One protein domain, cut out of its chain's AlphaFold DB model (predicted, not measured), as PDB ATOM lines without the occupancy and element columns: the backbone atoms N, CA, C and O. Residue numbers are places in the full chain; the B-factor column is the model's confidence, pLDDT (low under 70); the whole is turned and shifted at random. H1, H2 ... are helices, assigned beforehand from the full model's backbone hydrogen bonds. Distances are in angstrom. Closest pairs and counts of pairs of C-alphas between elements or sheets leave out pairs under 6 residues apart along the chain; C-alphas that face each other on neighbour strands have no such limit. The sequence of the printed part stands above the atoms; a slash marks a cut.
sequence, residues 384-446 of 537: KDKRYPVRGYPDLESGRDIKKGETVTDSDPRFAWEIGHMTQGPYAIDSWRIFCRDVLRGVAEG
ATOM      1  N   LYS A 384     148.588 166.531 136.219       92.88
ATOM      2  CA  LYS A 384     147.231 167.096 136.365       92.88
ATOM      3  C   LYS A 384     146.902 167.625 137.768       92.88
ATOM      4  O   LYS A 384     146.287 168.675 137.891       92.88
ATOM      5  N   ASP A 385     147.334 166.926 138.812       94.06
ATOM      6  CA  ASP A 385     146.961 167.229 140.200       94.06
ATOM      7  C   ASP A 385     148.094 167.855 141.026       94.06
ATOM      8  O   ASP A 385     148.000 167.938 142.251       94.06
ATOM      9  N   LYS A 386     149.177 168.297 140.377       96.69
ATOM     10  CA  LYS A 386     150.294 168.970 141.044       96.69
ATOM     11  C   LYS A 386     150.545 170.327 140.417       96.69
ATOM     12  O   LYS A 386     151.256 170.455 139.424       96.69
ATOM     13  N   ARG A 387     149.989 171.355 141.046       97.25
ATOM     14  CA  ARG A 387     150.189 172.753 140.675       97.25
ATOM     15  C   ARG A 387     151.048 173.463 141.712       97.25
ATOM     16  O   ARG A 387     150.953 173.205 142.911       97.25
ATOM     17  N   TYR A 388     151.881 174.379 141.238       97.00
ATOM     18  CA  TYR A 388     152.838 175.135 142.039       97.00
ATOM     19  C   TYR A 388     152.576 176.636 141.898       97.00
ATOM     20  O   TYR A 388     152.190 177.092 140.817       97.00
ATOM     21  N   PRO A 389     152.782 177.429 142.960       96.19
ATOM     22  CA  PRO A 389     152.517 178.857 142.902       96.19
ATOM     23  C   PRO A 389     153.493 179.567 141.963       96.19
ATOM     24  O   PRO A 389     154.705 179.338 142.004       96.19
ATOM     25  N   VAL A 390     152.965 180.501 141.174       95.81
ATOM     26  CA  VAL A 390     153.762 181.500 140.458       95.81
ATOM     27  C   VAL A 390     153.436 182.853 141.063       95.81
ATOM     28  O   VAL A 390     152.294 183.302 141.028       95.81
ATOM     29  N   ARG A 391     154.430 183.475 141.697       93.56
ATOM     30  CA  ARG A 391     154.188 184.691 142.480       93.56
ATOM     31  C   ARG A 391     153.876 185.865 141.567       93.56
ATOM     32  O   ARG A 391     154.689 186.201 140.709       93.56
ATOM     33  N   GLY A 392     152.760 186.536 141.830       93.50
ATOM     34  CA  GLY A 392     152.365 187.717 141.068       93.50
ATOM     35  C   GLY A 392     151.816 187.397 139.676       93.50
ATOM     36  O   GLY A 392     151.884 188.258 138.803       93.50
ATOM     37  N   TYR A 393     151.316 186.174 139.461       95.06
ATOM     38  CA  TYR A 393     150.631 185.781 138.234       95.06
ATOM     39  C   TYR A 393     149.407 184.893 138.554       95.06
ATOM     40  O   TYR A 393     149.545 183.935 139.322       95.06
ATOM     41  N   PRO A 394     148.230 185.141 137.944       92.94
ATOM     42  CA  PRO A 394     147.989 186.128 136.885       92.94
ATOM     43  C   PRO A 394     147.929 187.574 137.398       92.94
ATOM     44  O   PRO A 394     148.222 188.498 136.647       92.94
ATOM     45  N   ASP A 395     147.617 187.773 138.677       92.00
ATOM     46  CA  ASP A 395     147.628 189.080 139.334       92.00
ATOM     47  C   ASP A 395     148.696 189.163 140.435       92.00
ATOM     48  O   ASP A 395     149.270 188.163 140.863       92.00
ATOM     49  N   LEU A 396     148.963 190.380 140.918       91.19
ATOM     50  CA  LEU A 396     150.031 190.668 141.882       91.19
ATOM     51  C   LEU A 396     149.899 189.930 143.223       91.19
ATOM     52  O   LEU A 396     150.916 189.752 143.909       91.19
ATOM     53  N   GLU A 397     148.684 189.535 143.609       90.62
ATOM     54  CA  GLU A 397     148.400 188.872 144.885       90.62
ATOM     55  C   GLU A 397     148.415 187.344 144.770       90.62
ATOM     56  O   GLU A 397     148.667 186.650 145.758       90.62
ATOM     57  N   SER A 398     148.253 186.821 143.556       91.75
ATOM     58  CA  SER A 398     148.275 185.394 143.259       91.75
ATOM     59  C   SER A 398     149.571 184.700 143.690       91.75
ATOM     60  O   SER A 398     150.687 185.223 143.553       91.75
ATOM     61  N   GLY A 399     149.418 183.486 144.228       89.06
ATOM     62  CA  GLY A 399     150.517 182.612 144.639       89.06
ATOM     63  C   GLY A 399     151.194 182.997 145.960       89.06
ATOM     64  O   GLY A 399     152.182 182.364 146.341       89.06
ATOM     65  N   ARG A 400     150.713 184.031 146.668       91.38
ATOM     66  CA  ARG A 400     151.242 184.445 147.986       91.38
ATOM     67  C   ARG A 400     150.665 183.642 149.149       91.38
ATOM     68  O   ARG A 400     151.297 183.542 150.197       91.38
ATOM     69  N   ASP A 401     149.477 183.095 148.949       91.00
ATOM     70  CA  ASP A 401     148.679 182.295 149.875       91.00
ATOM     71  C   ASP A 401     149.066 180.806 149.891       91.00
ATOM     72  O   ASP A 401     148.589 180.049 150.737       91.00
ATOM     73  N   ILE A 402     149.964 180.388 148.996       92.62
ATOM     74  CA  ILE A 402     150.475 179.017 148.896       92.62
ATOM     75  C   ILE A 402     151.886 178.956 149.491       92.62
ATOM     76  O   ILE A 402     152.777 179.746 149.148       92.62
ATOM     77  N   LYS A 403     152.118 178.008 150.403       91.25
ATOM     78  CA  LYS A 403     153.413 177.862 151.078       91.25
ATOM     79  C   LYS A 403     154.464 177.278 150.136       91.25
ATOM     80  O   LYS A 403     154.179 176.539 149.199       91.25
ATOM     81  N   LYS A 404     155.738 177.569 150.409       86.62
ATOM     82  CA  LYS A 404     156.846 176.957 149.663       86.62
ATOM     83  C   LYS A 404     156.824 175.436 149.863       86.62
ATOM     84  O   LYS A 404     156.878 174.981 151.001       86.62
ATOM     85  N   GLY A 405     156.797 174.684 148.764       85.31
ATOM     86  CA  GLY A 405     156.740 173.217 148.774       85.31
ATOM     87  C   GLY A 405     155.327 172.640 148.899       85.31
ATOM     88  O   GLY A 405     155.174 171.427 148.829       85.31
ATOM     89  N   GLU A 406     154.305 173.483 149.054       92.81
ATOM     90  CA  GLU A 406     152.910 173.059 148.955       92.81
ATOM     91  C   GLU A 406     152.545 172.817 147.486       92.81
ATOM     92  O   GLU A 406     152.849 173.639 146.616       92.81
ATOM     93  N   THR A 407     151.893 171.687 147.223       94.25
ATOM     94  CA  THR A 407     151.301 171.359 145.924       94.25
ATOM     95  C   THR A 407     149.798 171.566 145.983       94.25
ATOM     96  O   THR A 407     149.142 171.109 146.920       94.25
ATOM     97  N   VAL A 408     149.260 172.216 144.962       95.69
ATOM     98  CA  VAL A 408     147.840 172.528 144.819       95.69
ATOM     99  C   VAL A 408     147.209 171.535 143.837       95.69
ATOM    100  O   VAL A 408     147.743 171.326 142.750       95.69
ATOM    101  N   THR A 409     146.094 170.906 144.209       95.31
ATOM    102  CA  THR A 409     145.381 169.926 143.362       95.31
ATOM    103  C   THR A 409     144.460 170.613 142.358       95.31
ATOM    104  O   THR A 409     144.199 171.805 142.489       95.31
ATOM    105  N   ASP A 410     143.942 169.911 141.346       90.25
ATOM    106  CA  ASP A 410     143.093 170.529 140.308       90.25
ATOM    107  C   ASP A 410     141.784 171.133 140.864       90.25
ATOM    108  O   ASP A 410     141.316 172.154 140.370       90.25
ATOM    109  N   SER A 411     141.238 170.567 141.947       91.56
ATOM    110  CA  SER A 411     139.992 171.034 142.583       91.56
ATOM    111  C   SER A 411     140.133 172.325 143.398       91.56
ATOM    112  O   SER A 411     139.130 172.920 143.791       91.56
ATOM    113  N   ASP A 412     141.358 172.733 143.723       93.31
ATOM    114  CA  ASP A 412     141.609 173.911 144.550       93.31
ATOM    115  C   ASP A 412     141.460 175.207 143.723       93.31
ATOM    116  O   ASP A 412     142.046 175.327 142.645       93.31
ATOM    117  N   PRO A 413     140.708 176.217 144.189       92.31
ATOM    118  CA  PRO A 413     140.474 177.434 143.414       92.31
ATOM    119  C   PRO A 413     141.694 178.369 143.314       92.31
ATOM    120  O   PRO A 413     141.656 179.324 142.540       92.31
ATOM    121  N   ARG A 414     142.762 178.152 144.093       93.88
ATOM    122  CA  ARG A 414     143.935 179.040 144.121       93.88
ATOM    123  C   ARG A 414     144.733 178.974 142.817       93.88
ATOM    124  O   ARG A 414     144.885 177.917 142.192       93.88
ATOM    125  N   PHE A 415     145.297 180.118 142.422       94.00
ATOM    126  CA  PHE A 415     146.126 180.219 141.223       94.00
ATOM    127  C   PHE A 415     147.488 179.552 141.433       94.00
ATOM    128  O   PHE A 415     148.349 180.024 142.178       94.00
ATOM    129  N   ALA A 416     147.673 178.441 140.733       96.06
ATOM    130  CA  ALA A 416     148.883 177.640 140.693       96.06
ATOM    131  C   ALA A 416     148.923 176.898 139.354       96.06
ATOM    132  O   ALA A 416     147.868 176.625 138.774       96.06
ATOM    133  N   TRP A 417     150.123 176.543 138.894       96.69
ATOM    134  CA  TRP A 417     150.353 176.010 137.548       96.69
ATOM    135  C   TRP A 417     151.241 174.771 137.587       96.69
ATOM    136  O   TRP A 417     152.142 174.674 138.422       96.69
ATOM    137  N   GLU A 418     151.013 173.834 136.673       97.50
ATOM    138  CA  GLU A 418     151.661 172.513 136.661       97.50
ATOM    139  C   GLU A 418     153.172 172.601 136.389       97.50
ATOM    140  O   GLU A 418     153.924 171.711 136.766       97.50
ATOM    141  N   ILE A 419     153.621 173.716 135.801       97.56
ATOM    142  CA  ILE A 419     155.032 174.049 135.549       97.56
ATOM    143  C   ILE A 419     155.576 175.155 136.467       97.56
ATOM    144  O   ILE A 419     156.674 175.666 136.238       97.56
ATOM    145  N   GLY A 420     154.832 175.563 137.502       96.56
ATOM    146  CA  GLY A 420     155.235 176.674 138.373       96.56
ATOM    147  C   GLY A 420     156.540 176.410 139.136       96.56
ATOM    148  O   GLY A 420     157.302 177.332 139.412       96.56
ATOM    149  N   HIS A 421     156.868 175.153 139.437       95.50
ATOM    150  CA  HIS A 421     158.157 174.783 140.037       95.50
ATOM    151  C   HIS A 421     159.328 174.862 139.055       95.50
ATOM    152  O   HIS A 421     160.469 174.980 139.494       95.50
ATOM    153  N   MET A 422     159.059 174.825 137.749       95.19
ATOM    154  CA  MET A 422     160.072 174.938 136.699       95.19
ATOM    155  C   MET A 422     160.307 176.389 136.289       95.19
ATOM    156  O   MET A 422     161.444 176.817 136.099       95.19
ATOM    157  N   THR A 423     159.232 177.163 136.138       95.44
ATOM    158  CA  THR A 423     159.298 178.529 135.628       95.44
ATOM    159  C   THR A 423     158.362 179.465 136.373       95.44
ATOM    160  O   THR A 423     157.288 179.092 136.828       95.44
ATOM    161  N   GLN A 424     158.794 180.717 136.482       94.25
ATOM    162  CA  GLN A 424     158.025 181.809 137.078       94.25
ATOM    163  C   GLN A 424     157.729 182.913 136.046       94.25
ATOM    164  O   GLN A 424     157.226 183.973 136.401       94.25
ATOM    165  N   GLY A 425     158.096 182.705 134.775       94.81
ATOM    166  CA  GLY A 425     157.941 183.701 133.716       94.81
ATOM    167  C   GLY A 425     156.541 183.661 133.092       94.81
ATOM    168  O   GLY A 425     156.200 182.614 132.538       94.81
ATOM    169  N   PRO A 426     155.771 184.771 133.081       96.38
ATOM    170  CA  PRO A 426     154.409 184.810 132.537       96.38
ATOM    171  C   PRO A 426     154.294 184.251 131.119       96.38
ATOM    172  O   PRO A 426     153.428 183.431 130.865       96.38
ATOM    173  N   TYR A 427     155.238 184.576 130.229       97.31
ATOM    174  CA  TYR A 427     155.250 184.071 128.852       97.31
ATOM    175  C   TYR A 427     155.254 182.535 128.754       97.31
ATOM    176  O   TYR A 427     154.541 181.957 127.932       97.31
ATOM    177  N   ALA A 428     156.035 181.861 129.604       97.75
ATOM    178  CA  ALA A 428     156.085 180.403 129.625       97.75
ATOM    179  C   ALA A 428     154.815 179.803 130.237       97.75
ATOM    180  O   ALA A 428     154.308 178.806 129.727       97.75
ATOM    181  N   ILE A 429     154.279 180.442 131.282       98.12
ATOM    182  CA  ILE A 429     153.012 180.037 131.895       98.12
ATOM    183  C   ILE A 429     151.850 180.203 130.907       98.12
ATOM    184  O   ILE A 429     151.081 179.266 130.729       98.12
ATOM    185  N   ASP A 430     151.748 181.333 130.208       98.50
ATOM    186  CA  ASP A 430     150.730 181.573 129.178       98.50
ATOM    187  C   ASP A 430     150.845 180.561 128.033       98.50
ATOM    188  O   ASP A 430     149.845 179.967 127.640       98.50
ATOM    189  N   SER A 431     152.063 180.303 127.538       98.56
ATOM    190  CA  SER A 431     152.292 179.298 126.487       98.56
ATOM    191  C   SER A 431     151.815 177.910 126.932       98.56
ATOM    192  O   SER A 431     151.112 177.225 126.197       98.56
ATOM    193  N   TRP A 432     152.126 177.506 128.163       98.38
ATOM    194  CA  TRP A 432     151.657 176.238 128.722       98.38
ATOM    195  C   TRP A 432     150.137 176.173 128.867       98.38
ATOM    196  O   TRP A 432     149.519 175.174 128.498       98.38
ATOM    197  N   ARG A 433     149.526 177.244 129.383       98.12
ATOM    198  CA  ARG A 433     148.071 177.344 129.545       98.12
ATOM    199  C   ARG A 433     147.349 177.223 128.208       98.12
ATOM    200  O   ARG A 433     146.344 176.529 128.144       98.12
ATOM    201  N   ILE A 434     147.869 177.866 127.164       98.56
ATOM    202  CA  ILE A 434     147.262 177.854 125.831       98.56
ATOM    203  C   ILE A 434     147.427 176.492 125.153       98.56
ATOM    204  O   ILE A 434     146.459 176.017 124.576       98.56
ATOM    205  N   PHE A 435     148.620 175.886 125.196       98.50
ATOM    206  CA  PHE A 435     148.967 174.770 124.303       98.50
ATOM    207  C   PHE A 435     149.059 173.392 124.975       98.50
ATOM    208  O   PHE A 435     148.954 172.387 124.284       98.50
ATOM    209  N   CYS A 436     149.246 173.313 126.296       98.12
ATOM    210  CA  CYS A 436     149.528 172.039 126.976       98.12
ATOM    211  C   CYS A 436     148.475 171.658 128.023       98.12
ATOM    212  O   CYS A 436     148.228 170.475 128.262       98.12
ATOM    213  N   ARG A 437     147.896 172.653 128.705       96.94
ATOM    214  CA  ARG A 437     147.207 172.437 129.985       96.94
ATOM    215  C   ARG A 437     145.978 171.531 129.888       96.94
ATOM    216  O   ARG A 437     145.818 170.662 130.741       96.94
ATOM    217  N   ASP A 438     145.127 171.706 128.882       96.62
ATOM    218  CA  ASP A 438     143.894 170.914 128.774       96.62
ATOM    219  C   ASP A 438     144.164 169.443 128.433       96.62
ATOM    220  O   ASP A 438     143.561 168.552 129.038       96.62
ATOM    221  N   VAL A 439     145.141 169.186 127.557       96.81
ATOM    222  CA  VAL A 439     145.589 167.826 127.221       96.81
ATOM    223  C   VAL A 439     146.211 167.152 128.443       96.81
ATOM    224  O   VAL A 439     145.842 166.033 128.788       96.81
ATOM    225  N   LEU A 440     147.083 167.853 129.179       96.75
ATOM    226  CA  LEU A 440     147.673 167.334 130.421       96.75
ATOM    227  C   LEU A 440     146.602 166.972 131.464       96.75
ATOM    228  O   LEU A 440     146.726 165.977 132.180       96.75
ATOM    229  N   ARG A 441     145.543 167.781 131.567       95.00
ATOM    230  CA  ARG A 441     144.426 167.528 132.489       95.00
ATOM    231  C   ARG A 441     143.488 166.422 131.989       95.00
ATOM    232  O   ARG A 441     142.609 165.998 132.748       95.00
ATOM    233  N   GLY A 442     143.665 165.941 130.760       94.62
ATOM    234  CA  GLY A 442     142.794 164.952 130.130       94.62
ATOM    235  C   GLY A 442     141.355 165.448 130.002       94.62
ATOM    236  O   GLY A 442     140.428 164.659 130.158       94.62
ATOM    237  N   VAL A 443     141.171 166.762 129.829       93.75
ATOM    238  CA  VAL A 443     139.844 167.376 129.640       93.75
ATOM    239  C   VAL A 443     139.536 167.649 128.170       93.75
ATOM    240  O   VAL A 443     138.377 167.868 127.849       93.75
ATOM    241  N   ALA A 444     140.547 167.601 127.299       95.69
ATOM    242  CA  ALA A 444     140.427 167.695 125.848       95.69
ATOM    243  C   ALA A 444     141.498 166.821 125.169       95.69
ATOM    244  O   ALA A 444     142.532 166.525 125.775       95.69
ATOM    245  N   GLU A 445     141.258 166.425 123.919       95.12
ATOM    246  CA  GLU A 445     142.233 165.720 123.073       95.12
ATOM    247  C   GLU A 445     143.271 166.688 122.485       95.12
ATOM    248  O   GLU A 445     144.434 166.321 122.313       95.12
ATOM    249  N   GLY A 446     142.870 167.942 122.250       94.50
ATOM    250  CA  GLY A 446     143.724 169.009 121.733       94.50
ATOM    251  C   GLY A 446     143.601 170.308 122.526       94.50
ATOM    252  O   GLY A 446     142.661 170.533 123.291       94.50
TER     253      GLY A 446
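What this domain is: This is residues 384 to 446 of the 537 residues of a protein of Rhynchosporium commune (UniProt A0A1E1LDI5). This domain has little regular structure: one helix, H1, with the four-residue H2 after it, sits along one side of a body of winding loops, residues 384 to 425. The printed part has 63 residues, with two named helices in the order H1, H2 and no named strand; its class is all helix, though the named elements hold only 14 residues. It is compact, with a radius of gyration of the C-alphas of 11.2 A, and spans 32 by 23 by 18 A.

Where its parts are: H1, residues 426 to 435, runs 14.1 A from C-alpha 426 at (154.409, 184.810, 132.537) to C-alpha 435. H2, residues 437 to 440, measures 5.1 A and ends at C-alpha 440, (147.673, 167.334, 130.421).

How they stand to each other: H1 and H2 meet only through their tight link, one residue, Cys 436. In H1 every O i to N i+4 pair is within hydrogen-bond range; H2 is too short for such a pair, and its one O i to N i+3 pair is within range.

The domain as a whole: The C-alphas farthest apart, those of Lys 403 and Glu 445, are 32.5 A apart. The printed part has no cut, and no printed residue is under 70 in pLDDT.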